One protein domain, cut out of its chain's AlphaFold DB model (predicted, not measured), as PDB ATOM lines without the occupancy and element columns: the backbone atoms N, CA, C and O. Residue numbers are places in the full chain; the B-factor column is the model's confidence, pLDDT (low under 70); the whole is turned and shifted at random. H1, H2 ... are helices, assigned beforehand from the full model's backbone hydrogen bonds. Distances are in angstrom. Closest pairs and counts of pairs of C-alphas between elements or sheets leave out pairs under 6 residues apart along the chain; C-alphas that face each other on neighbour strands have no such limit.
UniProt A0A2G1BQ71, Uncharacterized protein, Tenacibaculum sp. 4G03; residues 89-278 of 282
ATOM      1  N   ASN A  89      -5.018 -31.913  17.291       91.69
ATOM      2  CA  ASN A  89      -4.978 -32.252  15.868       91.69
ATOM      3  C   ASN A  89      -6.297 -32.884  15.412       91.69
ATOM      4  O   ASN A  89      -6.782 -32.585  14.324       91.69
ATOM      5  N   HIS A  90      -6.896 -33.718  16.263       90.69
ATOM      6  CA  HIS A  90      -8.194 -34.314  15.991       90.69
ATOM      7  C   HIS A  90      -9.309 -33.263  16.027       90.69
ATOM      8  O   HIS A  90     -10.106 -33.199  15.096       90.69
ATOM      9  N   ALA A  91      -9.315 -32.378  17.028       91.62
ATOM     10  CA  ALA A  91     -10.288 -31.292  17.129       91.62
ATOM     11  C   ALA A  91     -10.219 -30.319  15.938       91.62
ATOM     12  O   ALA A  91     -11.254 -29.930  15.408       91.62
ATOM     13  N   ILE A  92      -9.015 -29.972  15.469       92.81
ATOM     14  CA  ILE A  92      -8.823 -29.171  14.249       92.81
ATOM     15  C   ILE A  92      -9.409 -29.906  13.041       92.81
ATOM     16  O   ILE A  92     -10.080 -29.299  12.212       92.81
ATOM     17  N   ALA A  93      -9.177 -31.214  12.930       95.00
ATOM     18  CA  ALA A  93      -9.700 -31.997  11.822       95.00
ATOM     19  C   ALA A  93     -11.238 -32.094  11.845       95.00
ATOM     20  O   ALA A  93     -11.859 -32.009  10.785       95.00
ATOM     21  N   ILE A  94     -11.846 -32.206  13.034       93.19
ATOM     22  CA  ILE A  94     -13.303 -32.136  13.224       93.19
ATOM     23  C   ILE A  94     -13.831 -30.758  12.824       93.19
ATOM     24  O   ILE A  94     -14.775 -30.687  12.050       93.19
ATOM     25  N   ASP A  95     -13.195 -29.665  13.253       93.69
ATOM     26  CA  ASP A  95     -13.606 -28.311  12.855       93.69
ATOM     27  C   ASP A  95     -13.607 -28.140  11.325       93.69
ATOM     28  O   ASP A  95     -14.546 -27.592  10.744       93.69
ATOM     29  N   LYS A  96     -12.594 -28.669  10.627       95.69
ATOM     30  CA  LYS A  96     -12.574 -28.659   9.154       95.69
ATOM     31  C   LYS A  96     -13.687 -29.512   8.546       95.69
ATOM     32  O   LYS A  96     -14.270 -29.106   7.541       95.69
ATOM     33  N   TYR A  97     -13.988 -30.660   9.142       95.50
ATOM     34  CA  TYR A  97     -15.093 -31.522   8.728       95.50
ATOM     35  C   TYR A  97     -16.462 -30.848   8.922       95.50
ATOM     36  O   TYR A  97     -17.277 -30.832   7.998       95.50
ATOM     37  N   ASP A  98     -16.688 -30.206  10.063       93.56
ATOM     38  CA  ASP A  98     -17.915 -29.466  10.352       93.56
ATOM     39  C   ASP A  98     -18.079 -28.289   9.385       93.56
ATOM     40  O   ASP A  98     -19.125 -28.136   8.755       93.56
ATOM     41  N   ASN A  99     -17.021 -27.512   9.149       94.50
ATOM     42  CA  ASN A  99     -17.039 -26.432   8.159       94.50
ATOM     43  C   ASN A  99     -17.340 -26.931   6.732       94.50
ATOM     44  O   ASN A  99     -18.028 -26.252   5.954       94.50
ATOM     45  N   PHE A 100     -16.855 -28.124   6.378       96.44
ATOM     46  CA  PHE A 100     -17.165 -28.772   5.107       96.44
ATOM     47  C   PHE A 100     -18.651 -29.141   5.012       96.44
ATOM     48  O   PHE A 100     -19.311 -28.779   4.035       96.44
ATOM     49  N   ASN A 101     -19.208 -29.770   6.050       94.62
ATOM     50  CA  ASN A 101     -20.632 -30.107   6.126       94.62
ATOM     51  C   ASN A 101     -21.531 -28.869   6.128       94.62
ATOM     52  O   ASN A 101     -22.550 -28.853   5.443       94.62
ATOM     53  N   GLY A 102     -21.137 -27.803   6.825       94.62
ATOM     54  CA  GLY A 102     -21.833 -26.517   6.798       94.62
ATOM     55  C   GLY A 102     -21.870 -25.912   5.395       94.62
ATOM     56  O   GLY A 102     -22.917 -25.450   4.945       94.62
ATOM     57  N   SER A 103     -20.753 -25.995   4.664       95.50
ATOM     58  CA  SER A 103     -20.666 -25.544   3.269       95.50
ATOM     59  C   SER A 103     -21.515 -26.402   2.320       95.50
ATOM     60  O   SER A 103     -22.143 -25.888   1.390       95.50
ATOM     61  N   LEU A 104     -21.575 -27.712   2.563       96.12
ATOM     62  CA  LEU A 104     -22.452 -28.617   1.832       96.12
ATOM     63  C   LEU A 104     -23.925 -28.308   2.126       96.12
ATOM     64  O   LEU A 104     -24.708 -28.173   1.190       96.12
ATOM     65  N   ALA A 105     -24.301 -28.093   3.387       94.06
ATOM     66  CA  ALA A 105     -25.652 -27.702   3.781       94.06
ATOM     67  C   ALA A 105     -26.068 -26.364   3.147       94.06
ATOM     68  O   ALA A 105     -27.139 -26.279   2.548       94.06
ATOM     69  N   SER A 106     -25.202 -25.345   3.174       95.12
ATOM     70  CA  SER A 106     -25.480 -24.051   2.537       95.12
ATOM     71  C   SER A 106     -25.628 -24.159   1.017       95.12
ATOM     72  O   SER A 106     -26.368 -23.389   0.406       95.12
ATOM     73  N   SER A 107     -24.953 -25.123   0.378       96.62
ATOM     74  CA  SER A 107     -25.081 -25.334  -1.070       96.62
ATOM     75  C   SER A 107     -26.494 -25.764  -1.482       96.62
ATOM     76  O   SER A 107     -26.894 -25.494  -2.611       96.62
ATOM     77  N   TYR A 108     -27.274 -26.373  -0.579       95.38
ATOM     78  CA  TYR A 108     -28.681 -26.678  -0.840       95.38
ATOM     79  C   TYR A 108     -29.533 -25.413  -0.946       95.38
ATOM     80  O   TYR A 108     -30.411 -25.377  -1.798       95.38
ATOM     81  N   ASP A 109     -29.257 -24.361  -0.171       94.44
ATOM     82  CA  ASP A 109     -29.979 -23.087  -0.308       94.44
ATOM     83  C   ASP A 109     -29.768 -22.461  -1.690       94.44
ATOM     84  O   ASP A 109     -30.712 -21.993  -2.328       94.44
ATOM     85  N   LEU A 110     -28.520 -22.487  -2.169       95.75
ATOM     86  CA  LEU A 110     -28.172 -22.017  -3.512       95.75
ATOM     87  C   LEU A 110     -28.817 -22.922  -4.578       95.75
ATOM     88  O   LEU A 110     -29.427 -22.425  -5.522       95.75
ATOM     89  N   ARG A 111     -28.756 -24.244  -4.342       96.50
ATOM     90  CA  ARG A 111     -29.602 -25.324  -4.884       96.50
ATOM     91  C   ARG A 111     -31.001 -24.850  -5.261       96.50
ATOM     92  O   ARG A 111     -31.367 -24.712  -6.430       96.50
ATOM     93  N   GLU A 112     -31.785 -24.650  -4.214       95.38
ATOM     94  CA  GLU A 112     -33.212 -24.377  -4.310       95.38
ATOM     95  C   GLU A 112     -33.488 -23.042  -5.004       95.38
ATOM     96  O   GLU A 112     -34.320 -22.992  -5.906       95.38
ATOM     97  N   ARG A 113     -32.718 -21.984  -4.717       94.88
ATOM     98  CA  ARG A 113     -32.854 -20.701  -5.432       94.88
ATOM     99  C   ARG A 113     -32.590 -20.820  -6.935       94.88
ATOM    100  O   ARG A 113     -33.291 -20.206  -7.747       94.88
ATOM    101  N   ALA A 114     -31.596 -21.610  -7.332       96.56
ATOM    102  CA  ALA A 114     -31.296 -21.855  -8.739       96.56
ATOM    103  C   ALA A 114     -32.413 -22.666  -9.424       96.56
ATOM    104  O   ALA A 114     -32.735 -22.417 -10.589       96.56
ATOM    105  N   LEU A 115     -33.048 -23.597  -8.700       95.69
ATOM    106  CA  LEU A 115     -34.220 -24.343  -9.173       95.69
ATOM    107  C   LEU A 115     -35.442 -23.434  -9.344       95.69
ATOM    108  O   LEU A 115     -36.061 -23.443 -10.410       95.69
ATOM    109  N   GLU A 116     -35.753 -22.610  -8.343       96.19
ATOM    110  CA  GLU A 116     -36.862 -21.647  -8.373       96.19
ATOM    111  C   GLU A 116     -36.725 -20.655  -9.535       96.19
ATOM    112  O   GLU A 116     -37.696 -20.360 -10.235       96.19
ATOM    113  N   SER A 117     -35.502 -20.184  -9.784       96.25
ATOM    114  CA  SER A 117     -35.194 -19.254 -10.876       96.25
ATOM    115  C   SER A 117     -34.980 -19.927 -12.239       96.25
ATOM    116  O   SER A 117     -34.863 -19.234 -13.249       96.25
ATOM    117  N   LYS A 118     -34.979 -21.269 -12.302       95.38
ATOM    118  CA  LYS A 118     -34.683 -22.072 -13.507       95.38
ATOM    119  C   LYS A 118     -33.312 -21.751 -14.123       95.38
ATOM    120  O   LYS A 118     -33.117 -21.843 -15.341       95.38
ATOM    121  N   SER A 119     -32.342 -21.413 -13.280       96.94
ATOM    122  CA  SER A 119     -30.961 -21.113 -13.661       96.94
ATOM    123  C   SER A 119     -30.162 -22.399 -13.894       96.94
ATOM    124  O   SER A 119     -29.345 -22.808 -13.077       96.94
ATOM    125  N   HIS A 120     -30.370 -23.060 -15.039       97.25
ATOM    126  CA  HIS A 120     -29.759 -24.368 -15.342       97.25
ATOM    127  C   HIS A 120     -28.222 -24.397 -15.252       97.25
ATOM    128  O   HIS A 120     -27.658 -25.389 -14.796       97.25
ATOM    129  N   ILE A 121     -27.531 -23.322 -15.652       96.94
ATOM    130  CA  ILE A 121     -26.062 -23.234 -15.539       96.94
ATOM    131  C   ILE A 121     -25.632 -23.205 -14.066       96.94
ATOM    132  O   ILE A 121     -24.677 -23.881 -13.690       96.94
ATOM    133  N   GLU A 122     -26.355 -22.457 -13.236       97.62
ATOM    134  CA  GLU A 122     -26.101 -22.358 -11.799       97.62
ATOM    135  C   GLU A 122     -26.368 -23.696 -11.099       97.62
ATOM    136  O   GLU A 122     -25.533 -24.155 -10.323       97.62
ATOM    137  N   ILE A 123     -27.457 -24.388 -11.463       98.12
ATOM    138  CA  ILE A 123     -27.743 -25.754 -10.995       98.12
ATOM    139  C   ILE A 123     -26.570 -26.683 -11.322       98.12
ATOM    140  O   ILE A 123     -26.076 -27.373 -10.435       98.12
ATOM    141  N   ILE A 124     -26.086 -26.691 -12.570       98.06
ATOM    142  CA  ILE A 124     -24.945 -27.529 -12.973       98.06
ATOM    143  C   ILE A 124     -23.708 -27.205 -12.128       98.06
ATOM    144  O   ILE A 124     -23.041 -28.118 -11.639       98.06
ATOM    145  N   ALA A 125     -23.398 -25.920 -11.939       97.56
ATOM    146  CA  ALA A 125     -22.243 -25.502 -11.156       97.56
ATOM    147  C   ALA A 125     -22.350 -25.986  -9.701       97.56
ATOM    148  O   ALA A 125     -21.446 -26.673  -9.223       97.56
ATOM    149  N   ILE A 126     -23.464 -25.709  -9.020       98.12
ATOM    150  CA  ILE A 126     -23.654 -26.062  -7.607       98.12
ATOM    151  C   ILE A 126     -23.706 -27.578  -7.423       98.12
ATOM    152  O   ILE A 126     -22.987 -28.122  -6.588       98.12
ATOM    153  N   VAL A 127     -24.503 -28.283  -8.226       98.19
ATOM    154  CA  VAL A 127     -24.683 -29.734  -8.087       98.19
ATOM    155  C   VAL A 127     -23.396 -30.488  -8.426       98.19
ATOM    156  O   VAL A 127     -23.096 -31.489  -7.781       98.19
ATOM    157  N   SER A 128     -22.573 -29.993  -9.360       97.62
ATOM    158  CA  SER A 128     -21.245 -30.585  -9.587       97.62
ATOM    159  C   SER A 128     -20.335 -30.478  -8.354       97.62
ATOM    160  O   SER A 128     -19.653 -31.443  -8.023       97.62
ATOM    161  N   ASN A 129     -20.396 -29.362  -7.614       96.62
ATOM    162  CA  ASN A 129     -19.668 -29.209  -6.350       96.62
ATOM    163  C   ASN A 129     -20.236 -30.118  -5.248       96.62
ATOM    164  O   ASN A 129     -19.468 -30.675  -4.472       96.62
ATOM    165  N   GLN A 130     -21.559 -30.313  -5.192       98.19
ATOM    166  CA  GLN A 130     -22.175 -31.264  -4.258       98.19
ATOM    167  C   GLN A 130     -21.699 -32.699  -4.520       98.19
ATOM    168  O   GLN A 130     -21.337 -33.400  -3.581       98.19
ATOM    169  N   ILE A 131     -21.639 -33.121  -5.788       98.50
ATOM    170  CA  ILE A 131     -21.116 -34.439  -6.177       98.50
ATOM    171  C   ILE A 131     -19.657 -34.607  -5.743       98.50
ATOM    172  O   ILE A 131     -19.328 -35.610  -5.108       98.50
ATOM    173  N   ASP A 132     -18.792 -33.640  -6.061       98.00
ATOM    174  CA  ASP A 132     -17.385 -33.658  -5.639       98.00
ATOM    175  C   ASP A 132     -17.274 -33.737  -4.107       98.00
ATOM    176  O   ASP A 132     -16.489 -34.527  -3.578       98.00
ATOM    177  N   ALA A 133     -18.131 -33.006  -3.388       98.19
ATOM    178  CA  ALA A 133     -18.159 -33.022  -1.936       98.19
ATOM    179  C   ALA A 133     -18.579 -34.380  -1.348       98.19
ATOM    180  O   ALA A 133     -17.910 -34.889  -0.445       98.19
ATOM    181  N   TYR A 134     -19.630 -35.009  -1.885       98.69
ATOM    182  CA  TYR A 134     -20.046 -36.345  -1.451       98.69
ATOM    183  C   TYR A 134     -18.955 -37.385  -1.686       98.69
ATOM    184  O   TYR A 134     -18.723 -38.230  -0.824       98.69
ATOM    185  N   LEU A 135     -18.263 -37.324  -2.828       98.62
ATOM    186  CA  LEU A 135     -17.161 -38.237  -3.122       98.62
ATOM    187  C   LEU A 135     -15.982 -38.021  -2.168       98.62
ATOM    188  O   LEU A 135     -15.426 -38.997  -1.674       98.62
ATOM    189  N   ARG A 136     -15.629 -36.768  -1.852       98.56
ATOM    190  CA  ARG A 136     -14.572 -36.443  -0.878       98.56
ATOM    191  C   ARG A 136     -14.869 -36.997   0.511       98.56
ATOM    192  O   ARG A 136     -13.998 -37.651   1.080       98.56
ATOM    193  N   ILE A 137     -16.083 -36.790   1.029       98.19
ATOM    194  CA  ILE A 137     -16.481 -37.384   2.314       98.19
ATOM    195  C   ILE A 137     -16.448 -38.907   2.205       98.19
ATOM    196  O   ILE A 137     -15.829 -39.553   3.041       98.19
ATOM    197  N   SER A 138     -17.023 -39.485   1.147       98.56
ATOM    198  CA  SER A 138     -17.039 -40.941   0.952       98.56
ATOM    199  C   SER A 138     -15.630 -41.541   0.976       98.56
ATOM    200  O   SER A 138     -15.426 -42.587   1.582       98.56
ATOM    201  N   ILE A 139     -14.643 -40.871   0.365       98.69
ATOM    202  CA  ILE A 139     -13.229 -41.277   0.400       98.69
ATOM    203  C   ILE A 139     -12.705 -41.278   1.837       98.69
ATOM    204  O   ILE A 139     -12.111 -42.267   2.260       98.69
ATOM    205  N   VAL A 140     -12.935 -40.201   2.596       98.31
ATOM    206  CA  VAL A 140     -12.511 -40.116   4.003       98.31
ATOM    207  C   VAL A 140     -13.142 -41.241   4.823       98.31
ATOM    208  O   VAL A 140     -12.426 -41.977   5.501       98.31
ATOM    209  N   LEU A 141     -14.461 -41.422   4.719       98.25
ATOM    210  CA  LEU A 141     -15.183 -42.420   5.505       98.25
ATOM    211  C   LEU A 141     -14.784 -43.853   5.130       98.25
ATOM    212  O   LEU A 141     -14.613 -44.696   6.015       98.25
ATOM    213  N   LYS A 142     -14.579 -44.135   3.836       98.31
ATOM    214  CA  LYS A 142     -14.159 -45.466   3.381       98.31
ATOM    215  C   LYS A 142     -12.749 -45.806   3.849       98.31
ATOM    216  O   LYS A 142     -12.520 -46.912   4.326       98.31
ATOM    217  N   LYS A 143     -11.823 -44.847   3.801       98.31
ATOM    218  CA  LYS A 143     -10.467 -45.048   4.332       98.31
ATOM    219  C   LYS A 143     -10.458 -45.269   5.839       98.31
ATOM    220  O   LYS A 143      -9.702 -46.109   6.311       98.31
ATOM    221  N   GLN A 144     -11.317 -44.576   6.588       97.31
ATOM    222  CA  GLN A 144     -11.489 -44.820   8.024       97.31
ATOM    223  C   GLN A 144     -11.930 -46.258   8.319       97.31
ATOM    224  O   GLN A 144     -11.371 -46.886   9.218       97.31
ATOM    225  N   LEU A 145     -12.870 -46.796   7.534       97.69
ATOM    226  CA  LEU A 145     -13.311 -48.192   7.627       97.69
ATOM    227  C   LEU A 145     -12.175 -49.176   7.311       97.69
ATOM    228  O   LEU A 145     -11.911 -50.086   8.094       97.69
ATOM    229  N   GLU A 146     -11.469 -48.980   6.194       97.25
ATOM    230  CA  GLU A 146     -10.372 -49.863   5.769       97.25
ATOM    231  C   GLU A 146      -9.189 -49.853   6.747       97.25
ATOM    232  O   GLU A 146      -8.565 -50.887   6.985       97.25
ATOM    233  N   GLN A 147      -8.888 -48.693   7.333       97.44
ATOM    234  CA  GLN A 147      -7.755 -48.498   8.241       97.44
ATOM    235  C   GLN A 147      -8.129 -48.643   9.721       97.44
ATOM    236  O   GLN A 147      -7.248 -48.529  10.571       97.44
ATOM    237  N   GLN A 148      -9.409 -48.876  10.040       96.25
ATOM    238  CA  GLN A 148      -9.916 -48.995  11.413       96.25
ATOM    239  C   GLN A 148      -9.526 -47.785  12.284       96.25
ATOM    240  O   GLN A 148      -8.996 -47.925  13.387       96.25
ATOM    241  N   THR A 149      -9.739 -46.574  11.766       94.56
ATOM    242  CA  THR A 149      -9.284 -45.329  12.401       94.56
ATOM    243  C   THR A 149     -10.370 -44.262  12.447       94.56
ATOM    244  O   THR A 149     -11.243 -44.201  11.587       94.56
ATOM    245  N   ASN A 150     -10.269 -43.366  13.431       91.19
ATOM    246  CA  ASN A 150     -11.094 -42.158  13.532       91.19
ATOM    247  C   ASN A 150     -10.386 -40.921  12.956       91.19
ATOM    248  O   ASN A 150     -10.901 -39.807  13.038       91.19
ATOM    249  N   ASN A 151      -9.192 -41.097  12.387       93.44
ATOM    250  CA  ASN A 151      -8.433 -40.005  11.797       93.44
ATOM    251  C   ASN A 151      -9.142 -39.472  10.550       93.44
ATOM    252  O   ASN A 151      -9.594 -40.235   9.700       93.44
ATOM    253  N   ILE A 152      -9.228 -38.150  10.438       95.81
ATOM    254  CA  ILE A 152      -9.855 -37.466   9.308       95.81
ATOM    255  C   ILE A 152      -8.739 -36.988   8.374       95.81
ATOM    256  O   ILE A 152      -7.904 -36.170   8.762       95.81
ATOM    257  N   GLU A 153      -8.711 -37.479   7.134       95.38
ATOM    258  CA  GLU A 153      -7.766 -36.998   6.118       95.38
ATOM    259  C   GLU A 153      -8.190 -35.617   5.588       95.38
ATOM    260  O   GLU A 153      -8.841 -35.492   4.549       95.38
ATOM    261  N   VAL A 154      -7.785 -34.563   6.305       94.81
ATOM    262  CA  VAL A 154      -8.201 -33.163   6.079       94.81
ATOM    263  C   VAL A 154      -7.980 -32.670   4.644       94.81
ATOM    264  O   VAL A 154      -8.791 -31.892   4.154       94.81
ATOM    265  N   LYS A 155      -6.965 -33.170   3.924       94.94
ATOM    266  CA  LYS A 155      -6.674 -32.787   2.525       94.94
ATOM    267  C   LYS A 155      -7.850 -32.983   1.552       94.94
ATOM    268  O   LYS A 155      -7.866 -32.392   0.475       94.94
ATOM    269  N   TYR A 156      -8.814 -33.850   1.883       96.62
ATOM    270  CA  TYR A 156     -10.018 -34.030   1.065       96.62
ATOM    271  C   TYR A 156     -11.096 -32.994   1.361       96.62
ATOM    272  O   TYR A 156     -11.907 -32.727   0.480       96.62
ATOM    273  N   LEU A 157     -11.098 -32.417   2.562       96.00
ATOM    274  CA  LEU A 157     -12.176 -31.589   3.103       96.00
ATOM    275  C   LEU A 157     -11.810 -30.108   3.170       96.00
ATOM    276  O   LEU A 157     -12.678 -29.248   3.255       96.00
ATOM    277  N   PHE A 158     -10.524 -29.784   3.155       94.19
ATOM    278  CA  PHE A 158     -10.073 -28.418   3.317       94.19
ATOM    279  C   PHE A 158      -8.802 -28.166   2.508       94.19
ATOM    280  O   PHE A 158      -7.971 -29.057   2.347       94.19
ATOM    281  N   GLN A 159      -8.691 -26.948   1.986       92.12
ATOM    282  CA  GLN A 159      -7.568 -26.467   1.192       92.12
ATOM    283  C   GLN A 159      -7.231 -25.051   1.664       92.12
ATOM    284  O   GLN A 159      -8.108 -24.185   1.676       92.12
ATOM    285  N   GLU A 160      -5.974 -24.822   2.038       90.31
ATOM    286  CA  GLU A 160      -5.483 -23.481   2.385       90.31
ATOM    287  C   GLU A 160      -5.359 -22.588   1.135       90.31
ATOM    288  O   GLU A 160      -5.189 -23.079   0.017       90.31
ATOM    289  N   GLU A 161      -5.378 -21.261   1.305       86.75
ATOM    290  CA  GLU A 161      -5.365 -20.292   0.187       86.75
ATOM    291  C   GLU A 161      -4.196 -20.490  -0.798       86.75
ATOM    292  O   GLU A 161      -4.348 -20.278  -2.000       86.75
ATOM    293  N   ASN A 162      -3.038 -20.928  -0.297       89.88
ATOM    294  CA  ASN A 162      -1.817 -21.127  -1.085       89.88
ATOM    295  C   ASN A 162      -1.541 -22.599  -1.434       89.88
ATOM    296  O   ASN A 162      -0.480 -22.922  -1.971       89.88
ATOM    297  N   GLU A 163      -2.459 -23.508  -1.115       88.81
ATOM    298  CA  GLU A 163      -2.293 -24.934  -1.379       88.81
ATOM    299  C   GLU A 163      -2.842 -25.310  -2.757       88.81
ATOM    300  O   GLU A 163      -3.855 -24.787  -3.229       88.81
ATOM    301  N   ARG A 164      -2.181 -26.260  -3.429       86.69
ATOM    302  CA  ARG A 164      -2.680 -26.805  -4.691       86.69
ATOM    303  C   ARG A 164      -3.785 -27.823  -4.409       86.69
ATOM    304  O   ARG A 164      -3.504 -28.934  -3.976       86.69
ATOM    305  N   GLY A 165      -5.020 -27.463  -4.741       87.56
ATOM    306  CA  GLY A 165      -6.175 -28.349  -4.613       87.56
ATOM    307  C   GLY A 165      -6.070 -29.652  -5.412       87.56
ATOM    308  O   GLY A 165      -5.412 -29.740  -6.456       87.56
ATOM    309  N   ILE A 166      -6.779 -30.677  -4.932       92.06
ATOM    310  CA  ILE A 166      -6.936 -31.950  -5.640       92.06
ATOM    311  C   ILE A 166      -7.898 -31.739  -6.809       92.06
ATOM    312  O   ILE A 166      -9.038 -31.320  -6.612       92.06
ATOM    313  N   MET A 167      -7.451 -32.061  -8.025       93.00
ATOM    314  CA  MET A 167      -8.306 -31.996  -9.211       93.00
ATOM    315  C   MET A 167      -9.504 -32.942  -9.071       93.00
ATOM    316  O   MET A 167      -9.330 -34.109  -8.733       93.00
ATOM    317  N   GLU A 168     -10.691 -32.480  -9.446       93.31
ATOM    318  CA  GLU A 168     -11.948 -33.245  -9.399       93.31
ATOM    319  C   GLU A 168     -11.848 -34.625 -10.081       93.31
ATOM    320  O   GLU A 168     -12.214 -35.649  -9.513       93.31
ATOM    321  N   ARG A 169     -11.219 -34.714 -11.261       94.25
ATOM    322  CA  ARG A 169     -10.990 -36.015 -11.922       94.25
ATOM    323  C   ARG A 169     -10.107 -36.970 -11.108       94.25
ATOM    324  O   ARG A 169     -10.214 -38.181 -11.283       94.25
ATOM    325  N   ASN A 170      -9.222 -36.460 -10.249       97.31
ATOM    326  CA  ASN A 170      -8.450 -37.303  -9.336       97.31
ATOM    327  C   ASN A 170      -9.320 -37.805  -8.178       97.31
ATOM    328  O   ASN A 170      -9.167 -38.963  -7.807       97.31
ATOM    329  N   ILE A 171     -10.276 -37.003  -7.691       98.31
ATOM    330  CA  ILE A 171     -11.294 -37.459  -6.727       98.31
ATOM    331  C   ILE A 171     -12.102 -38.616  -7.321       98.31
ATOM    332  O   ILE A 171     -12.254 -39.648  -6.676       98.31
ATOM    333  N   TYR A 172     -12.534 -38.513  -8.582       98.12
ATOM    334  CA  TYR A 172     -13.272 -39.600  -9.239       98.12
ATOM    335  C   TYR A 172     -12.436 -40.882  -9.350       98.12
ATOM    336  O   TYR A 172     -12.933 -41.980  -9.105       98.12
ATOM    337  N   LYS A 173     -11.154 -40.754  -9.722       98.31
ATOM    338  CA  LYS A 173     -10.235 -41.899  -9.826       98.31
ATOM    339  C   LYS A 173     -10.023 -42.564  -8.474       98.31
ATOM    340  O   LYS A 173     -10.028 -43.787  -8.401       98.31
ATOM    341  N   GLU A 174      -9.844 -41.765  -7.430       98.31
ATOM    342  CA  GLU A 174      -9.640 -42.273  -6.082       98.31
ATOM    343  C   GLU A 174     -10.899 -42.965  -5.551       98.31
ATOM    344  O   GLU A 174     -10.816 -44.108  -5.104       98.31
ATOM    345  N   ALA A 175     -12.076 -42.353  -5.719       98.50
ATOM    346  CA  ALA A 175     -13.350 -42.969  -5.354       98.50
ATOM    347  C   ALA A 175     -13.560 -44.322  -6.052       98.50
ATOM    348  O   ALA A 175     -13.969 -45.297  -5.424       98.50
ATOM    349  N   LYS A 176     -13.217 -44.418  -7.341       98.56
ATOM    350  CA  LYS A 176     -13.253 -45.689  -8.072       98.56
ATOM    351  C   LYS A 176     -12.246 -46.702  -7.523       98.56
ATOM    352  O   LYS A 176     -12.587 -47.867  -7.376       98.56
ATOM    353  N   SER A 177     -11.017 -46.277  -7.221       98.25
ATOM    354  CA  SER A 177      -9.979 -47.177  -6.692       98.25
ATOM    355  C   SER A 177     -10.336 -47.771  -5.325       98.25
ATOM    356  O   SER A 177      -9.975 -48.909  -5.051       98.25
ATOM    357  N   LEU A 178     -11.105 -47.030  -4.522       98.06
ATOM    358  CA  LEU A 178     -11.652 -47.469  -3.234       98.06
ATOM    359  C   LEU A 178     -12.986 -48.223  -3.375       98.06
ATOM    360  O   LEU A 178     -13.667 -48.469  -2.383       98.06
ATOM    361  N   ASN A 179     -13.397 -48.559  -4.602       98.00
ATOM    362  CA  ASN A 179     -14.670 -49.217  -4.912       98.00
ATOM    363  C   ASN A 179     -15.909 -48.488  -4.351       98.00
ATOM    364  O   ASN A 179     -16.940 -49.112  -4.112       98.00
ATOM    365  N   ILE A 180     -15.831 -47.166  -4.162       98.44
ATOM    366  CA  ILE A 180     -16.971 -46.330  -3.749       98.44
ATOM    367  C   ILE A 180     -17.951 -46.189  -4.915       98.44
ATOM    368  O   ILE A 180     -19.163 -46.235  -4.734       98.44
ATOM    369  N   ILE A 181     -17.423 -46.031  -6.130       98.56
ATOM    370  CA  ILE A 181     -18.210 -45.936  -7.361       98.56
ATOM    371  C   ILE A 181     -17.818 -47.037  -8.343       98.56
ATOM    372  O   ILE A 181     -16.660 -47.450  -8.418       98.56
ATOM    373  N   THR A 182     -18.790 -47.483  -9.136       98.38
ATOM    374  CA  THR A 182     -18.578 -48.456 -10.213       98.38
ATOM    375  C   THR A 182     -17.882 -47.820 -11.421       98.38
ATOM    376  O   THR A 182     -17.791 -46.595 -11.539       98.38
ATOM    377  N   GLN A 183     -17.417 -48.655 -12.357       98.00
ATOM    378  CA  GLN A 183     -16.906 -48.197 -13.654       98.00
ATOM    379  C   GLN A 183     -17.938 -47.333 -14.397       98.00
ATOM    380  O   GLN A 183     -17.597 -46.243 -14.844       98.00
ATOM    381  N   ASP A 184     -19.195 -47.776 -14.448       98.00
ATOM    382  CA  ASP A 184     -20.263 -47.057 -15.150       98.00
ATOM    383  C   ASP A 184     -20.505 -45.663 -14.554       98.00
ATOM    384  O   ASP A 184     -20.608 -44.680 -15.288       98.00
ATOM    385  N   LEU A 185     -20.535 -45.547 -13.217       97.88
ATOM    386  CA  LEU A 185     -20.671 -44.252 -12.540       97.88
ATOM    387  C   LEU A 185     -19.453 -43.358 -12.775       97.88
ATOM    388  O   LEU A 185     -19.600 -42.152 -12.958       97.88
ATOM    389  N   PHE A 186     -18.250 -43.933 -12.784       98.38
ATOM    390  CA  PHE A 186     -17.033 -43.196 -13.105       98.38
ATOM    391  C   PHE A 186     -17.070 -42.627 -14.531       98.38
ATOM    392  O   PHE A 186     -16.692 -41.472 -14.741       98.38
ATOM    393  N   ASP A 187     -17.550 -43.397 -15.506       98.06
ATOM    394  CA  ASP A 187     -17.672 -42.937 -16.890       98.06
ATOM    395  C   ASP A 187     -18.777 -41.876 -17.036       98.06
ATOM    396  O   ASP A 187     -18.562 -40.852 -17.692       98.06
ATOM    397  N   GLU A 188     -19.916 -42.046 -16.348       97.56
ATOM    398  CA  GLU A 188     -21.007 -41.057 -16.282       97.56
ATOM    399  C   GLU A 188     -20.519 -39.715 -15.699       97.56
ATOM    400  O   GLU A 188     -20.776 -38.655 -16.279       97.56
ATOM    401  N   LEU A 189     -19.741 -39.750 -14.610       97.88
ATOM    402  CA  LEU A 189     -19.130 -38.568 -13.990       97.88
ATOM    403  C   LEU A 189     -18.185 -37.832 -14.949       97.88
ATOM    404  O   LEU A 189     -18.264 -36.610 -15.082       97.88
ATOM    405  N   ASN A 190     -17.303 -38.554 -15.650       97.56
ATOM    406  CA  ASN A 190     -16.374 -37.935 -16.602       97.56
ATOM    407  C   ASN A 190     -17.108 -37.315 -17.801       97.56
ATOM    408  O   ASN A 190     -16.750 -36.221 -18.247       97.56
ATOM    409  N   LEU A 191     -18.163 -37.968 -18.288       96.38
ATOM    410  CA  LEU A 191     -19.004 -37.443 -19.359       96.38
ATOM    411  C   LEU A 191     -19.713 -36.146 -18.932       96.38
ATOM    412  O   LEU A 191     -19.676 -35.152 -19.666       96.38
ATOM    413  N   LEU A 192     -20.292 -36.108 -17.726       96.00
ATOM    414  CA  LEU A 192     -20.908 -34.894 -17.184       96.00
ATOM    415  C   LEU A 192     -19.893 -33.777 -16.923       96.00
ATOM    416  O   LEU A 192     -20.206 -32.607 -17.167       96.00
ATOM    417  N   TYR A 193     -18.682 -34.106 -16.474       95.94
ATOM    418  CA  TYR A 193     -17.588 -33.146 -16.305       95.94
ATOM    419  C   TYR A 193     -17.243 -32.458 -17.637       95.94
ATOM    420  O   TYR A 193     -17.139 -31.230 -17.711       95.94
ATOM    421  N   ASP A 194     -17.145 -33.227 -18.724       94.75
ATOM    422  CA  ASP A 194     -16.866 -32.690 -20.060       94.75
ATOM    423  C   ASP A 194     -18.025 -31.854 -20.607       94.75
ATOM    424  O   ASP A 194     -17.815 -30.824 -21.257       94.75
ATOM    425  N   MET A 195     -19.262 -32.249 -20.312       93.69
ATOM    426  CA  MET A 195     -20.450 -31.456 -20.626       93.69
ATOM    427  C   MET A 195     -20.469 -30.135 -19.864       93.69
ATOM    428  O   MET A 195     -20.632 -29.095 -20.497       93.69
ATOM    429  N   ARG A 196     -20.207 -30.136 -18.553       95.19
ATOM    430  CA  ARG A 196     -20.086 -28.907 -17.758       95.19
ATOM    431  C   ARG A 196     -19.009 -27.993 -18.321       95.19
ATOM    432  O   ARG A 196     -19.258 -26.806 -18.487       95.19
ATOM    433  N   ASN A 197     -17.836 -28.520 -18.663       94.69
ATOM    434  CA  ASN A 197     -16.773 -27.707 -19.252       94.69
ATOM    435  C   ASN A 197     -17.209 -27.041 -20.563       94.69
ATOM    436  O   ASN A 197     -16.839 -25.896 -20.823       94.69
ATOM    437  N   ARG A 198     -18.025 -27.721 -21.377       94.06
ATOM    438  CA  ARG A 198     -18.630 -27.104 -22.564       94.06
ATOM    439  C   ARG A 198     -19.642 -26.020 -22.194       94.06
ATOM    440  O   ARG A 198     -19.543 -24.928 -22.740       94.06
ATOM    441  N   VAL A 199     -20.542 -26.292 -21.249       94.50
ATOM    442  CA  VAL A 199     -21.552 -25.334 -20.759       94.50
ATOM    443  C   VAL A 199     -20.910 -24.078 -20.163       94.50
ATOM    444  O   VAL A 199     -21.340 -22.977 -20.470       94.50
ATOM    445  N   ILE A 200     -19.880 -24.218 -19.328       93.31
ATOM    446  CA  ILE A 200     -19.286 -23.096 -18.588       93.31
ATOM    447  C   ILE A 200     -18.270 -22.337 -19.447       93.31
ATOM    448  O   ILE A 200     -18.294 -21.112 -19.495       93.31
ATOM    449  N   HIS A 201     -17.369 -23.045 -20.134       93.44
ATOM    450  CA  HIS A 201     -16.217 -22.406 -20.783       93.44
ATOM    451  C   HIS A 201     -16.344 -22.267 -22.297       93.44
ATOM    452  O   HIS A 201     -15.602 -21.496 -22.899       93.44
ATOM    453  N   ARG A 202     -17.230 -23.034 -22.943       93.06
ATOM    454  CA  ARG A 202     -17.307 -23.098 -24.412       93.06
ATOM    455  C   ARG A 202     -18.705 -22.849 -24.960       93.06
ATOM    456  O   ARG A 202     -18.922 -23.109 -26.138       93.06
ATOM    457  N   TYR A 203     -19.626 -22.324 -24.153       93.12
ATOM    458  CA  TYR A 203     -21.010 -22.092 -24.568       93.12
ATOM    459  C   TYR A 203     -21.091 -21.300 -25.879       93.12
ATOM    460  O   TYR A 203     -21.676 -21.774 -26.844       93.12
ATOM    461  N   ILE A 204     -20.402 -20.155 -25.940       94.69
ATOM    462  CA  ILE A 204     -20.405 -19.245 -27.099       94.69
ATOM    463  C   ILE A 204     -19.755 -19.881 -28.340       94.69
ATOM    464  O   ILE A 204     -20.180 -19.630 -29.461       94.69
ATOM    465  N   ILE A 205     -18.717 -20.697 -28.144       94.00
ATOM    466  CA  ILE A 205     -17.887 -21.265 -29.221       94.00
ATOM    467  C   ILE A 205     -18.211 -22.740 -29.504       94.00
ATOM    468  O   ILE A 205     -17.368 -23.484 -30.004       94.00
ATOM    469  N   SER A 206     -19.413 -23.196 -29.151       94.25
ATOM    470  CA  SER A 206     -19.868 -24.563 -29.404       94.25
ATOM    471  C   SER A 206     -21.313 -24.583 -29.895       94.25
ATOM    472  O   SER A 206     -22.044 -23.610 -29.762       94.25
ATOM    473  N   TYR A 207     -21.740 -25.713 -30.456       94.94
ATOM    474  CA  TYR A 207     -23.113 -25.912 -30.934       94.94
ATOM    475  C   TYR A 207     -24.103 -26.306 -29.826       94.94
ATOM    476  O   TYR A 207     -25.177 -26.825 -30.128       94.94
ATOM    477  N   ILE A 208     -23.738 -26.124 -28.553       95.12
ATOM    478  CA  ILE A 208     -24.611 -26.475 -27.434       95.12
ATOM    479  C   ILE A 208     -25.851 -25.578 -27.440       95.12
ATOM    480  O   ILE A 208     -25.761 -24.356 -27.547       95.12
ATOM    481  N   LYS A 209     -27.026 -26.189 -27.337       95.44
ATOM    482  CA  LYS A 209     -28.300 -25.481 -27.256       95.44
ATOM    483  C   LYS A 209     -28.717 -25.351 -25.800       95.44
ATOM    484  O   LYS A 209     -28.371 -26.175 -24.959       95.44
ATOM    485  N   THR A 210     -29.552 -24.363 -25.500       93.25
ATOM    486  CA  THR A 210     -30.087 -24.163 -24.144       93.25
ATOM    487  C   THR A 210     -30.858 -25.381 -23.624       93.25
ATOM    488  O   THR A 210     -30.795 -25.674 -22.434       93.25
ATOM    489  N   ILE A 211     -31.533 -26.129 -24.506       94.94
ATOM    490  CA  ILE A 211     -32.206 -27.382 -24.132       94.94
ATOM    491  C   ILE A 211     -31.213 -28.453 -23.653       94.94
ATOM    492  O   ILE A 211     -31.477 -29.117 -22.657       94.94
ATOM    493  N   ASP A 212     -30.020 -28.531 -24.256       95.19
ATOM    494  CA  ASP A 212     -28.971 -29.463 -23.830       95.19
ATOM    495  C   ASP A 212     -28.454 -29.116 -22.421       95.19
ATOM    496  O   ASP A 212     -28.041 -29.996 -21.663       95.19
ATOM    497  N   ILE A 213     -28.478 -27.827 -22.051       96.19
ATOM    498  CA  ILE A 213     -28.118 -27.357 -20.706       96.19
ATOM    499  C   ILE A 213     -29.177 -27.796 -19.695       96.19
ATOM    500  O   ILE A 213     -28.821 -28.304 -18.633       96.19
ATOM    501  N   ALA A 214     -30.462 -27.640 -20.023       96.38
ATOM    502  CA  ALA A 214     -31.552 -28.092 -19.161       96.38
ATOM    503  C   ALA A 214     -31.481 -29.611 -18.924       96.38
ATOM    504  O   ALA A 214     -31.487 -30.056 -17.775       96.38
ATOM    505  N   ASP A 215     -31.280 -30.393 -19.987       96.19
ATOM    506  CA  ASP A 215     -31.092 -31.845 -19.895       96.19
ATOM    507  C   ASP A 215     -29.861 -32.212 -19.057       96.19
ATOM    508  O   ASP A 215     -29.884 -33.154 -18.261       96.19
ATOM    509  N   THR A 216     -28.768 -31.459 -19.204       96.44
ATOM    510  CA  THR A 216     -27.547 -31.659 -18.412       96.44
ATOM    511  C   THR A 216     -27.789 -31.375 -16.930       96.44
ATOM    512  O   THR A 216     -27.330 -32.148 -16.090       96.44
ATOM    513  N   ALA A 217     -28.538 -30.324 -16.589       97.62
ATOM    514  CA  ALA A 217     -28.889 -30.010 -15.206       97.62
ATOM    515  C   ALA A 217     -29.691 -31.147 -14.550       97.62
ATOM    516  O   ALA A 217     -29.364 -31.566 -13.439       97.62
ATOM    517  N   VAL A 218     -30.673 -31.715 -15.261       97.50
ATOM    518  CA  VAL A 218     -31.438 -32.880 -14.781       97.50
ATOM    519  C   VAL A 218     -30.523 -34.081 -14.538       97.50
ATOM    520  O   VAL A 218     -30.615 -34.721 -13.490       97.50
ATOM    521  N   LYS A 219     -29.590 -34.369 -15.457       97.94
ATOM    522  CA  LYS A 219     -28.617 -35.462 -15.281       97.94
ATOM    523  C   LYS A 219     -27.734 -35.260 -14.050       97.94
ATOM    524  O   LYS A 219     -27.520 -36.214 -13.308       97.94
ATOM    525  N   TYR A 220     -27.273 -34.034 -13.800       98.00
ATOM    526  CA  TYR A 220     -26.514 -33.705 -12.592       98.00
ATOM    527  C   TYR A 220     -27.327 -33.947 -11.315       98.00
ATOM    528  O   TYR A 220     -26.812 -34.573 -10.391       98.00
ATOM    529  N   LEU A 221     -28.593 -33.516 -11.265       97.81
ATOM    530  CA  LEU A 221     -29.469 -33.750 -10.107       97.81
ATOM    531  C   LEU A 221     -29.656 -35.248  -9.831       97.81
ATOM    532  O   LEU A 221     -29.506 -35.695  -8.695       97.81
ATOM    533  N   LEU A 222     -29.921 -36.038 -10.874       97.94
ATOM    534  CA  LEU A 222     -30.084 -37.487 -10.745       97.94
ATOM    535  C   LEU A 222     -28.792 -38.172 -10.290       97.94
ATOM    536  O   LEU A 222     -28.833 -39.029  -9.406       97.94
ATOM    537  N   LEU A 223     -27.646 -37.799 -10.867       97.88
ATOM    538  CA  LEU A 223     -26.356 -38.370 -10.483       97.88
ATOM    539  C   LEU A 223     -25.987 -37.998  -9.044       97.88
ATOM    540  O   LEU A 223     -25.544 -38.861  -8.291       97.88
ATOM    541  N   SER A 224     -26.247 -36.757  -8.634       97.94
ATOM    542  CA  SER A 224     -26.067 -36.300  -7.254       97.94
ATOM    543  C   SER A 224     -26.822 -37.177  -6.259       97.94
ATOM    544  O   SER A 224     -26.237 -37.619  -5.273       97.94
ATOM    545  N   GLU A 225     -28.082 -37.517  -6.537       97.62
ATOM    546  CA  GLU A 225     -28.848 -38.415  -5.667       97.62
ATOM    547  C   GLU A 225     -28.288 -39.845  -5.635       97.62
ATOM    548  O   GLU A 225     -28.290 -40.472  -4.575       97.62
ATOM    549  N   LYS A 226     -27.769 -40.366  -6.758       98.19
ATOM    550  CA  LYS A 226     -27.085 -41.676  -6.770       98.19
ATOM    551  C   LYS A 226     -25.859 -41.657  -5.851       98.19
ATOM    552  O   LYS A 226     -25.721 -42.542  -5.010       98.19
ATOM    553  N   ILE A 227     -25.000 -40.643  -5.977       98.38
ATOM    554  CA  ILE A 227     -23.780 -40.518  -5.166       98.38
ATOM    555  C   ILE A 227     -24.115 -40.278  -3.687       98.38
ATOM    556  O   ILE A 227     -23.503 -40.891  -2.817       98.38
ATOM    557  N   ARG A 228     -25.137 -39.468  -3.381       97.81
ATOM    558  CA  ARG A 228     -25.605 -39.245  -2.003       97.81
ATOM    559  C   ARG A 228     -26.054 -40.543  -1.326       97.81
ATOM    560  O   ARG A 228     -25.766 -40.749  -0.152       97.81
ATOM    561  N   LYS A 229     -26.735 -41.438  -2.054       98.00
ATOM    562  CA  LYS A 229     -27.119 -42.762  -1.528       98.00
ATOM    563  C   LYS A 229     -25.910 -43.656  -1.248       98.00
ATOM    564  O   LYS A 229     -25.926 -44.382  -0.261       98.00
ATOM    565  N   ILE A 230     -24.874 -43.592  -2.088       98.38
ATOM    566  CA  ILE A 230     -23.612 -44.304  -1.844       98.38
ATOM    567  C   ILE A 230     -22.963 -43.787  -0.561       98.38
ATOM    568  O   ILE A 230     -22.662 -44.590   0.317       98.38
ATOM    569  N   LEU A 231     -22.823 -42.465  -0.410       98.12
ATOM    570  CA  LEU A 231     -22.306 -41.862   0.821       98.12
ATOM    571  C   LEU A 231     -23.079 -42.365   2.047       98.12
ATOM    572  O   LEU A 231     -22.468 -42.871   2.982       98.12
ATOM    573  N   LYS A 232     -24.418 -42.328   1.992       96.44
ATOM    574  CA  LYS A 232     -25.269 -42.818   3.082       96.44
ATOM    575  C   LYS A 232     -24.980 -44.278   3.447       96.44
ATOM    576  O   LYS A 232     -24.908 -44.607   4.623       96.44
ATOM    577  N   SER A 233     -24.763 -45.149   2.461       97.19
ATOM    578  CA  SER A 233     -24.422 -46.550   2.742       97.19
ATOM    579  C   SER A 233     -23.079 -46.713   3.469       97.19
ATOM    580  O   SER A 233     -22.947 -47.603   4.301       97.19
ATOM    581  N   ILE A 234     -22.107 -45.832   3.207       97.88
ATOM    582  CA  ILE A 234     -20.805 -45.831   3.891       97.88
ATOM    583  C   ILE A 234     -20.940 -45.269   5.313       97.88
ATOM    584  O   ILE A 234     -20.325 -45.793   6.239       97.88
ATOM    585  N   GLU A 235     -21.754 -44.225   5.506       96.69
ATOM    586  CA  GLU A 235     -22.102 -43.715   6.841       96.69
ATOM    587  C   GLU A 235     -22.761 -44.812   7.689       96.69
ATOM    588  O   GLU A 235     -22.380 -45.018   8.839       96.69
ATOM    589  N   ASP A 236     -23.703 -45.563   7.111       96.00
ATOM    590  CA  ASP A 236     -24.360 -46.683   7.789       96.00
ATOM    591  C   ASP A 236     -23.364 -47.809   8.127       96.00
ATOM    592  O   ASP A 236     -23.397 -48.336   9.238       96.00
ATOM    593  N   GLU A 237     -22.424 -48.127   7.226       96.56
ATOM    594  CA  GLU A 237     -21.338 -49.091   7.472       96.56
ATOM    595  C   GLU A 237     -20.428 -48.647   8.640       96.56
ATOM    596  O   GLU A 237     -19.989 -49.477   9.440       96.56
ATOM    597  N   GLN A 238     -20.160 -47.345   8.785       96.62
ATOM    598  CA  GLN A 238     -19.420 -46.801   9.933       96.62
ATOM    599  C   GLN A 238     -20.175 -46.958  11.251       96.62
ATOM    600  O   GLN A 238     -19.571 -47.370  12.244       96.62
ATOM    601  N   ILE A 239     -21.479 -46.667  11.255       96.06
ATOM    602  CA  ILE A 239     -22.336 -46.817  12.438       96.06
ATOM    603  C   ILE A 239     -22.365 -48.281  12.884       96.06
ATOM    604  O   ILE A 239     -22.154 -48.572  14.059       96.06
ATOM    605  N   GLU A 240     -22.597 -49.205  11.948       94.69
ATOM    606  CA  GLU A 240     -22.703 -50.640  12.236       94.69
ATOM    607  C   GLU A 240     -21.407 -51.220  12.806       94.69
ATOM    608  O   GLU A 240     -21.443 -52.009  13.751       94.69
ATOM    609  N   ASN A 241     -20.259 -50.804  12.266       94.69
ATOM    610  CA  ASN A 241     -18.960 -51.302  12.709       94.69
ATOM    611  C   ASN A 241     -18.369 -50.521  13.892       94.69
ATOM    612  O   ASN A 241     -17.365 -50.944  14.465       94.69
ATOM    613  N   GLY A 242     -18.957 -49.382  14.262       94.81
ATOM    614  CA  GLY A 242     -18.457 -48.530  15.337       94.81
ATOM    615  C   GLY A 242     -17.122 -47.838  15.027       94.81
ATOM    616  O   GLY A 242     -16.336 -47.578  15.941       94.81
ATOM    617  N   ILE A 243     -16.846 -47.552  13.748       95.00
ATOM    618  CA  ILE A 243     -15.566 -47.007  13.257       95.00
ATOM    619  C   ILE A 243     -15.767 -45.631  12.628       95.00
ATOM    620  O   ILE A 243     -16.756 -45.394  11.942       95.00
ATOM    621  N   GLY A 244     -14.781 -44.749  12.776       93.50
ATOM    622  CA  GLY A 244     -14.756 -43.468  12.084       93.50
ATOM    623  C   GLY A 244     -15.619 -42.415  12.769       93.50
ATOM    624  O   GLY A 244     -16.002 -42.553  13.933       93.50
ATOM    625  N   ILE A 245     -15.912 -41.343  12.032       92.75
ATOM    626  CA  ILE A 245     -16.679 -40.192  12.534       92.75
ATOM    627  C   ILE A 245     -18.068 -40.632  13.011       92.75
ATOM    628  O   ILE A 245     -18.521 -40.207  14.071       92.75
ATOM    629  N   TYR A 246     -18.714 -41.527  12.260       92.06
ATOM    630  CA  TYR A 246     -20.064 -42.000  12.563       92.06
ATOM    631  C   TYR A 246     -20.091 -43.231  13.481       92.06
ATOM    632  O   TYR A 246     -21.161 -43.690  13.871       92.06
ATOM    633  N   GLY A 247     -18.931 -43.759  13.876       87.44
ATOM    634  CA  GLY A 247     -18.834 -44.981  14.674       87.44
ATOM    635  C   GLY A 247     -19.285 -44.850  16.131       87.44
ATOM    636  O   GLY A 247     -19.543 -45.852  16.796       87.44
ATOM    637  N   LYS A 248     -19.372 -43.631  16.677       84.56
ATOM    638  CA  LYS A 248     -19.781 -43.403  18.071       84.56
ATOM    639  C   LYS A 248     -20.810 -42.289  18.167       84.56
ATOM    640  O   LYS A 248     -20.607 -41.211  17.630       84.56
ATOM    641  N   GLY A 249     -21.884 -42.536  18.918       79.06
ATOM    642  CA  GLY A 249     -22.911 -41.530  19.210       79.06
ATOM    643  C   GLY A 249     -23.957 -41.331  18.109       79.06
ATOM    644  O   GLY A 249     -24.917 -40.601  18.335       79.06
ATOM    645  N   TYR A 250     -23.818 -42.012  16.970       85.38
ATOM    646  CA  TYR A 250     -24.804 -42.012  15.893       85.38
ATOM    647  C   TYR A 250     -25.624 -43.301  15.903       85.38
ATOM    648  O   TYR A 250     -25.138 -44.368  16.273       85.38
ATOM    649  N   LEU A 251     -26.888 -43.184  15.497       86.12
ATOM    650  CA  LEU A 251     -27.812 -44.303  15.358       86.12
ATOM    651  C   LEU A 251     -28.225 -44.437  13.897       86.12
ATOM    652  O   LEU A 251     -28.482 -43.441  13.213       86.12
ATOM    653  N   LYS A 252     -28.321 -45.682  13.430       82.19
ATOM    654  CA  LYS A 252     -28.939 -45.969  12.140       82.19
ATOM    655  C   LYS A 252     -30.416 -45.583  12.209       82.19
ATOM    656  O   LYS A 252     -31.047 -45.758  13.250       82.19
ATOM    657  N   ASP A 253     -30.932 -45.021  11.120       82.56
ATOM    658  CA  ASP A 253     -32.319 -44.548  11.015       82.56
ATOM    659  C   ASP A 253     -32.719 -43.523  12.097       82.56
ATOM    660  O   ASP A 253     -33.880 -43.427  12.490       82.56
ATOM    661  N   TYR A 254     -31.749 -42.737  12.575       85.88
ATOM    662  CA  TYR A 254     -31.982 -41.644  13.513       85.88
ATOM    663  C   TYR A 254     -32.982 -40.619  12.961       85.88
ATOM    664  O   TYR A 254     -32.799 -40.070  11.869       85.88
ATOM    665  N   GLU A 255     -34.017 -40.319  13.746       86.31
ATOM    666  CA  GLU A 255     -34.947 -39.237  13.441       86.31
ATOM    667  C   GLU A 255     -34.315 -37.884  13.770       86.31
ATOM    668  O   GLU A 255     -34.003 -37.584  14.922       86.31
ATOM    669  N   VAL A 256     -34.162 -37.051  12.740       87.31
ATOM    670  CA  VAL A 256     -33.592 -35.706  12.852       87.31
ATOM    671  C   VAL A 256     -34.429 -34.853  13.806       87.31
ATOM    672  O   VAL A 256     -35.612 -34.605  13.559       87.31
ATOM    673  N   THR A 257     -33.802 -34.344  14.863       91.25
ATOM    674  CA  THR A 257     -34.463 -33.483  15.844       91.25
ATOM    675  C   THR A 257     -34.469 -32.019  15.407       91.25
ATOM    676  O   THR A 257     -33.750 -31.592  14.500       91.25
ATOM    677  N   LEU A 258     -35.273 -31.201  16.093       89.88
ATOM    678  CA  LEU A 258     -35.246 -29.745  15.913       89.88
ATOM    679  C   LEU A 258     -33.872 -29.145  16.240       89.88
ATOM    680  O   LEU A 258     -33.494 -28.142  15.642       89.88
ATOM    681  N   GLU A 259     -33.128 -29.737  17.175       90.38
ATOM    682  CA  GLU A 259     -31.807 -29.229  17.539       90.38
ATOM    683  C   GLU A 259     -30.785 -29.489  16.430       90.38
ATOM    684  O   GLU A 259     -30.044 -28.577  16.065       90.38
ATOM    685  N   ASP A 260     -30.823 -30.659  15.788       89.94
ATOM    686  CA  ASP A 260     -29.958 -30.956  14.636       89.94
ATOM    687  C   ASP A 260     -30.228 -29.999  13.473       89.94
ATOM    688  O   ASP A 260     -29.305 -29.497  12.827       89.94
ATOM    689  N   GLN A 261     -31.506 -29.687  13.230       89.56
ATOM    690  CA  GLN A 261     -31.890 -28.699  12.224       89.56
ATOM    691  C   GLN A 261     -31.327 -27.317  12.561       89.56
ATOM    692  O   GLN A 261     -30.786 -26.650  11.679       89.56
ATOM    693  N   ARG A 262     -31.408 -26.890  13.827       91.56
ATOM    694  CA  ARG A 262     -30.844 -25.609  14.278       91.56
ATOM    695  C   ARG A 262     -29.329 -25.562  14.117       91.56
ATOM    696  O   ARG A 262     -28.824 -24.537  13.663       91.56
ATOM    697  N   ILE A 263     -28.624 -26.646  14.440       90.81
ATOM    698  CA  ILE A 263     -27.173 -26.760  14.242       90.81
ATOM    699  C   ILE A 263     -26.847 -26.608  12.754       90.81
ATOM    700  O   ILE A 263     -26.086 -25.713  12.384       90.81
ATOM    701  N   ALA A 264     -27.501 -27.382  11.885       90.31
ATOM    702  CA  ALA A 264     -27.304 -27.289  10.440       90.31
ATOM    703  C   ALA A 264     -27.607 -25.879   9.896       90.31
ATOM    704  O   ALA A 264     -26.890 -25.371   9.035       90.31
ATOM    705  N   TRP A 265     -28.647 -25.213  10.411       92.12
ATOM    706  CA  TRP A 265     -28.980 -23.835  10.035       92.12
ATOM    707  C   TRP A 265     -27.940 -22.834  10.523       92.12
ATOM    708  O   TRP A 265     -27.639 -21.891   9.799       92.12
ATOM    709  N   SER A 266     -27.381 -23.029  11.719       92.06
ATOM    710  CA  SER A 266     -26.283 -22.204  12.225       92.06
ATOM    711  C   SER A 266     -25.071 -22.306  11.313       92.06
ATOM    712  O   SER A 266     -24.576 -21.285  10.848       92.06
ATOM    713  N   MET A 267     -24.665 -23.528  10.969       92.88
ATOM    714  CA  MET A 267     -23.519 -23.773  10.092       92.88
ATOM    715  C   MET A 267     -23.730 -23.168   8.696       92.88
ATOM    716  O   MET A 267     -22.831 -22.538   8.143       92.88
ATOM    717  N   ALA A 268     -24.937 -23.304   8.134       92.31
ATOM    718  CA  ALA A 268     -25.273 -22.691   6.851       92.31
ATOM    719  C   ALA A 268     -25.287 -21.152   6.926       92.31
ATOM    720  O   ALA A 268     -24.767 -20.485   6.032       92.31
ATOM    721  N   ASN A 269     -25.835 -20.573   7.998       92.12
ATOM    722  CA  ASN A 269     -25.845 -19.126   8.216       92.12
ATOM    723  C   ASN A 269     -24.426 -18.549   8.320       92.12
ATOM    724  O   ASN A 269     -24.152 -17.508   7.718       92.12
ATOM    725  N   ASP A 270     -23.543 -19.234   9.050       90.62
ATOM    726  CA  ASP A 270     -22.138 -18.849   9.205       90.62
ATOM    727  C   ASP A 270     -21.388 -18.899   7.871       90.62
ATOM    728  O   ASP A 270     -20.483 -18.098   7.639       90.62
ATOM    729  N   LYS A 271     -21.797 -19.789   6.958       92.38
ATOM    730  CA  LYS A 271     -21.252 -19.837   5.599       92.38
ATOM    731  C   LYS A 271     -21.789 -18.726   4.701       92.38
ATOM    732  O   LYS A 271     -21.018 -18.133   3.948       92.38
ATOM    733  N   HIS A 272     -23.096 -18.469   4.742       92.25
ATOM    734  CA  HIS A 272     -23.734 -17.490   3.862       92.25
ATOM    735  C   HIS A 272     -23.302 -16.065   4.187       92.25
ATOM    736  O   HIS A 272     -22.973 -15.311   3.277       92.25
ATOM    737  N   LEU A 273     -23.355 -15.671   5.465       88.25
ATOM    738  CA  LEU A 273     -23.146 -14.284   5.920       88.25
ATOM    739  C   LEU A 273     -23.967 -13.234   5.134       88.25
ATOM    740  O   LEU A 273     -23.624 -12.051   5.094       88.25
ATOM    741  N   LEU A 274     -25.089 -13.659   4.544       87.94
ATOM    742  CA  LEU A 274     -26.014 -12.850   3.754       87.94
ATOM    743  C   LEU A 274     -27.398 -12.853   4.405       87.94
ATOM    744  O   LEU A 274     -27.944 -13.902   4.742       87.94
ATOM    745  N   LYS A 275     -27.983 -11.662   4.582       86.44
ATOM    746  CA  LYS A 275     -29.245 -11.474   5.325       86.44
ATOM    747  C   LYS A 275     -30.428 -12.211   4.701       86.44
ATOM    748  O   LYS A 275     -31.311 -12.668   5.412       86.44
ATOM    749  N   ASP A 276     -30.462 -12.282   3.382       87.69
ATOM    750  CA  ASP A 276     -31.531 -12.886   2.591       87.69
ATOM    751  C   ASP A 276     -31.467 -14.421   2.559       87.69
ATOM    752  O   ASP A 276     -32.464 -15.063   2.233       87.69
ATOM    753  N   LEU A 277     -30.321 -15.003   2.924       86.38
ATOM    754  CA  LEU A 277     -30.131 -16.445   3.112       86.38
ATOM    755  C   LEU A 277     -30.127 -16.848   4.594       86.38
ATOM    756  O   LEU A 277     -30.083 -18.032   4.917       86.38
ATOM    757  N   GLN A 278     -30.198 -15.871   5.502       87.69
ATOM    758  CA  GLN A 278     -30.150 -16.121   6.932       87.69
ATOM    759  C   GLN A 278     -31.455 -16.759   7.424       87.69
ATOM    760  O   GLN A 278     -32.515 -16.129   7.462       87.69
TER     761      GLN A 278
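Overview. This is residues 89 to 278 of the 282 residues of an uncharacterized protein of Tenacibaculum sp. 4G03 (UniProt A0A2G1BQ71). What is the shape? H2 runs through the middle of an all-helix domain, with long H5 side by side with it, the H3 and H4 hairpin on another side and H1 on a third, while H6 crosses H1 on the side away from H2. H2, H3, H4 and H5 form a bundle, helices packed together. What is its make-up? The printed part has 190 residues with six named helices, H1 to H6 in order, and no named strand. It is compact, with a radius of gyration of the C-alphas of 17.4 A, and spans 52 by 42 by 38 A.

Along the chain. Which helices come first? H1, residues 89 to 116, begins at C-alpha 89 (-4.978, -32.252, 15.868) and is 41.4 A long from first to last C-alpha. H2, residues 120 to 147, is 40.3 A long. What follows? H3 is residues 168 to 177, 14.3 A, and H4 residues 183 to 201, 26.8 A. H5, residues 210 to 241, is 47.1 A long, and H6, residues 258 to 272, 20.7 A, ends at C-alpha 272 (-23.734, -17.490, 3.862).

Arrangement. What does the hub, H2, touch? Its closest C-alphas to H5 are Ile 124 and Ala 217, 5.2 A, at a shallow tilt of 21 degrees, the same way; among the others, H1 touches it with residues 104 to 115 alone, Ala 114 to Ile 123 at 5.7 A. Where is H6? It touches H1, Ala 268 to Ser 106 at 4.5 A between closest C-alphas, about perpendicular at 83 degrees; H6 and H2 are apart. How are the backbones? Every O i to N i+4 pair is within hydrogen-bond range in H2, H3, H4, H5 and H6, and 22 of 24 in H1.

Size, cuts and confidence. How large is it? The two C-alphas farthest apart, Ile 205 and Gly 249, are 52.7 A apart. Which links are long? Those from H2 to H3, 20 residues, and H5 to H6, 16 residues; residues 254 to 262, of which 258 to 262 belong to H6, stand free. Is anything missing or uncertain? The printed part has no cut, and no printed residue is under 70 in pLDDT.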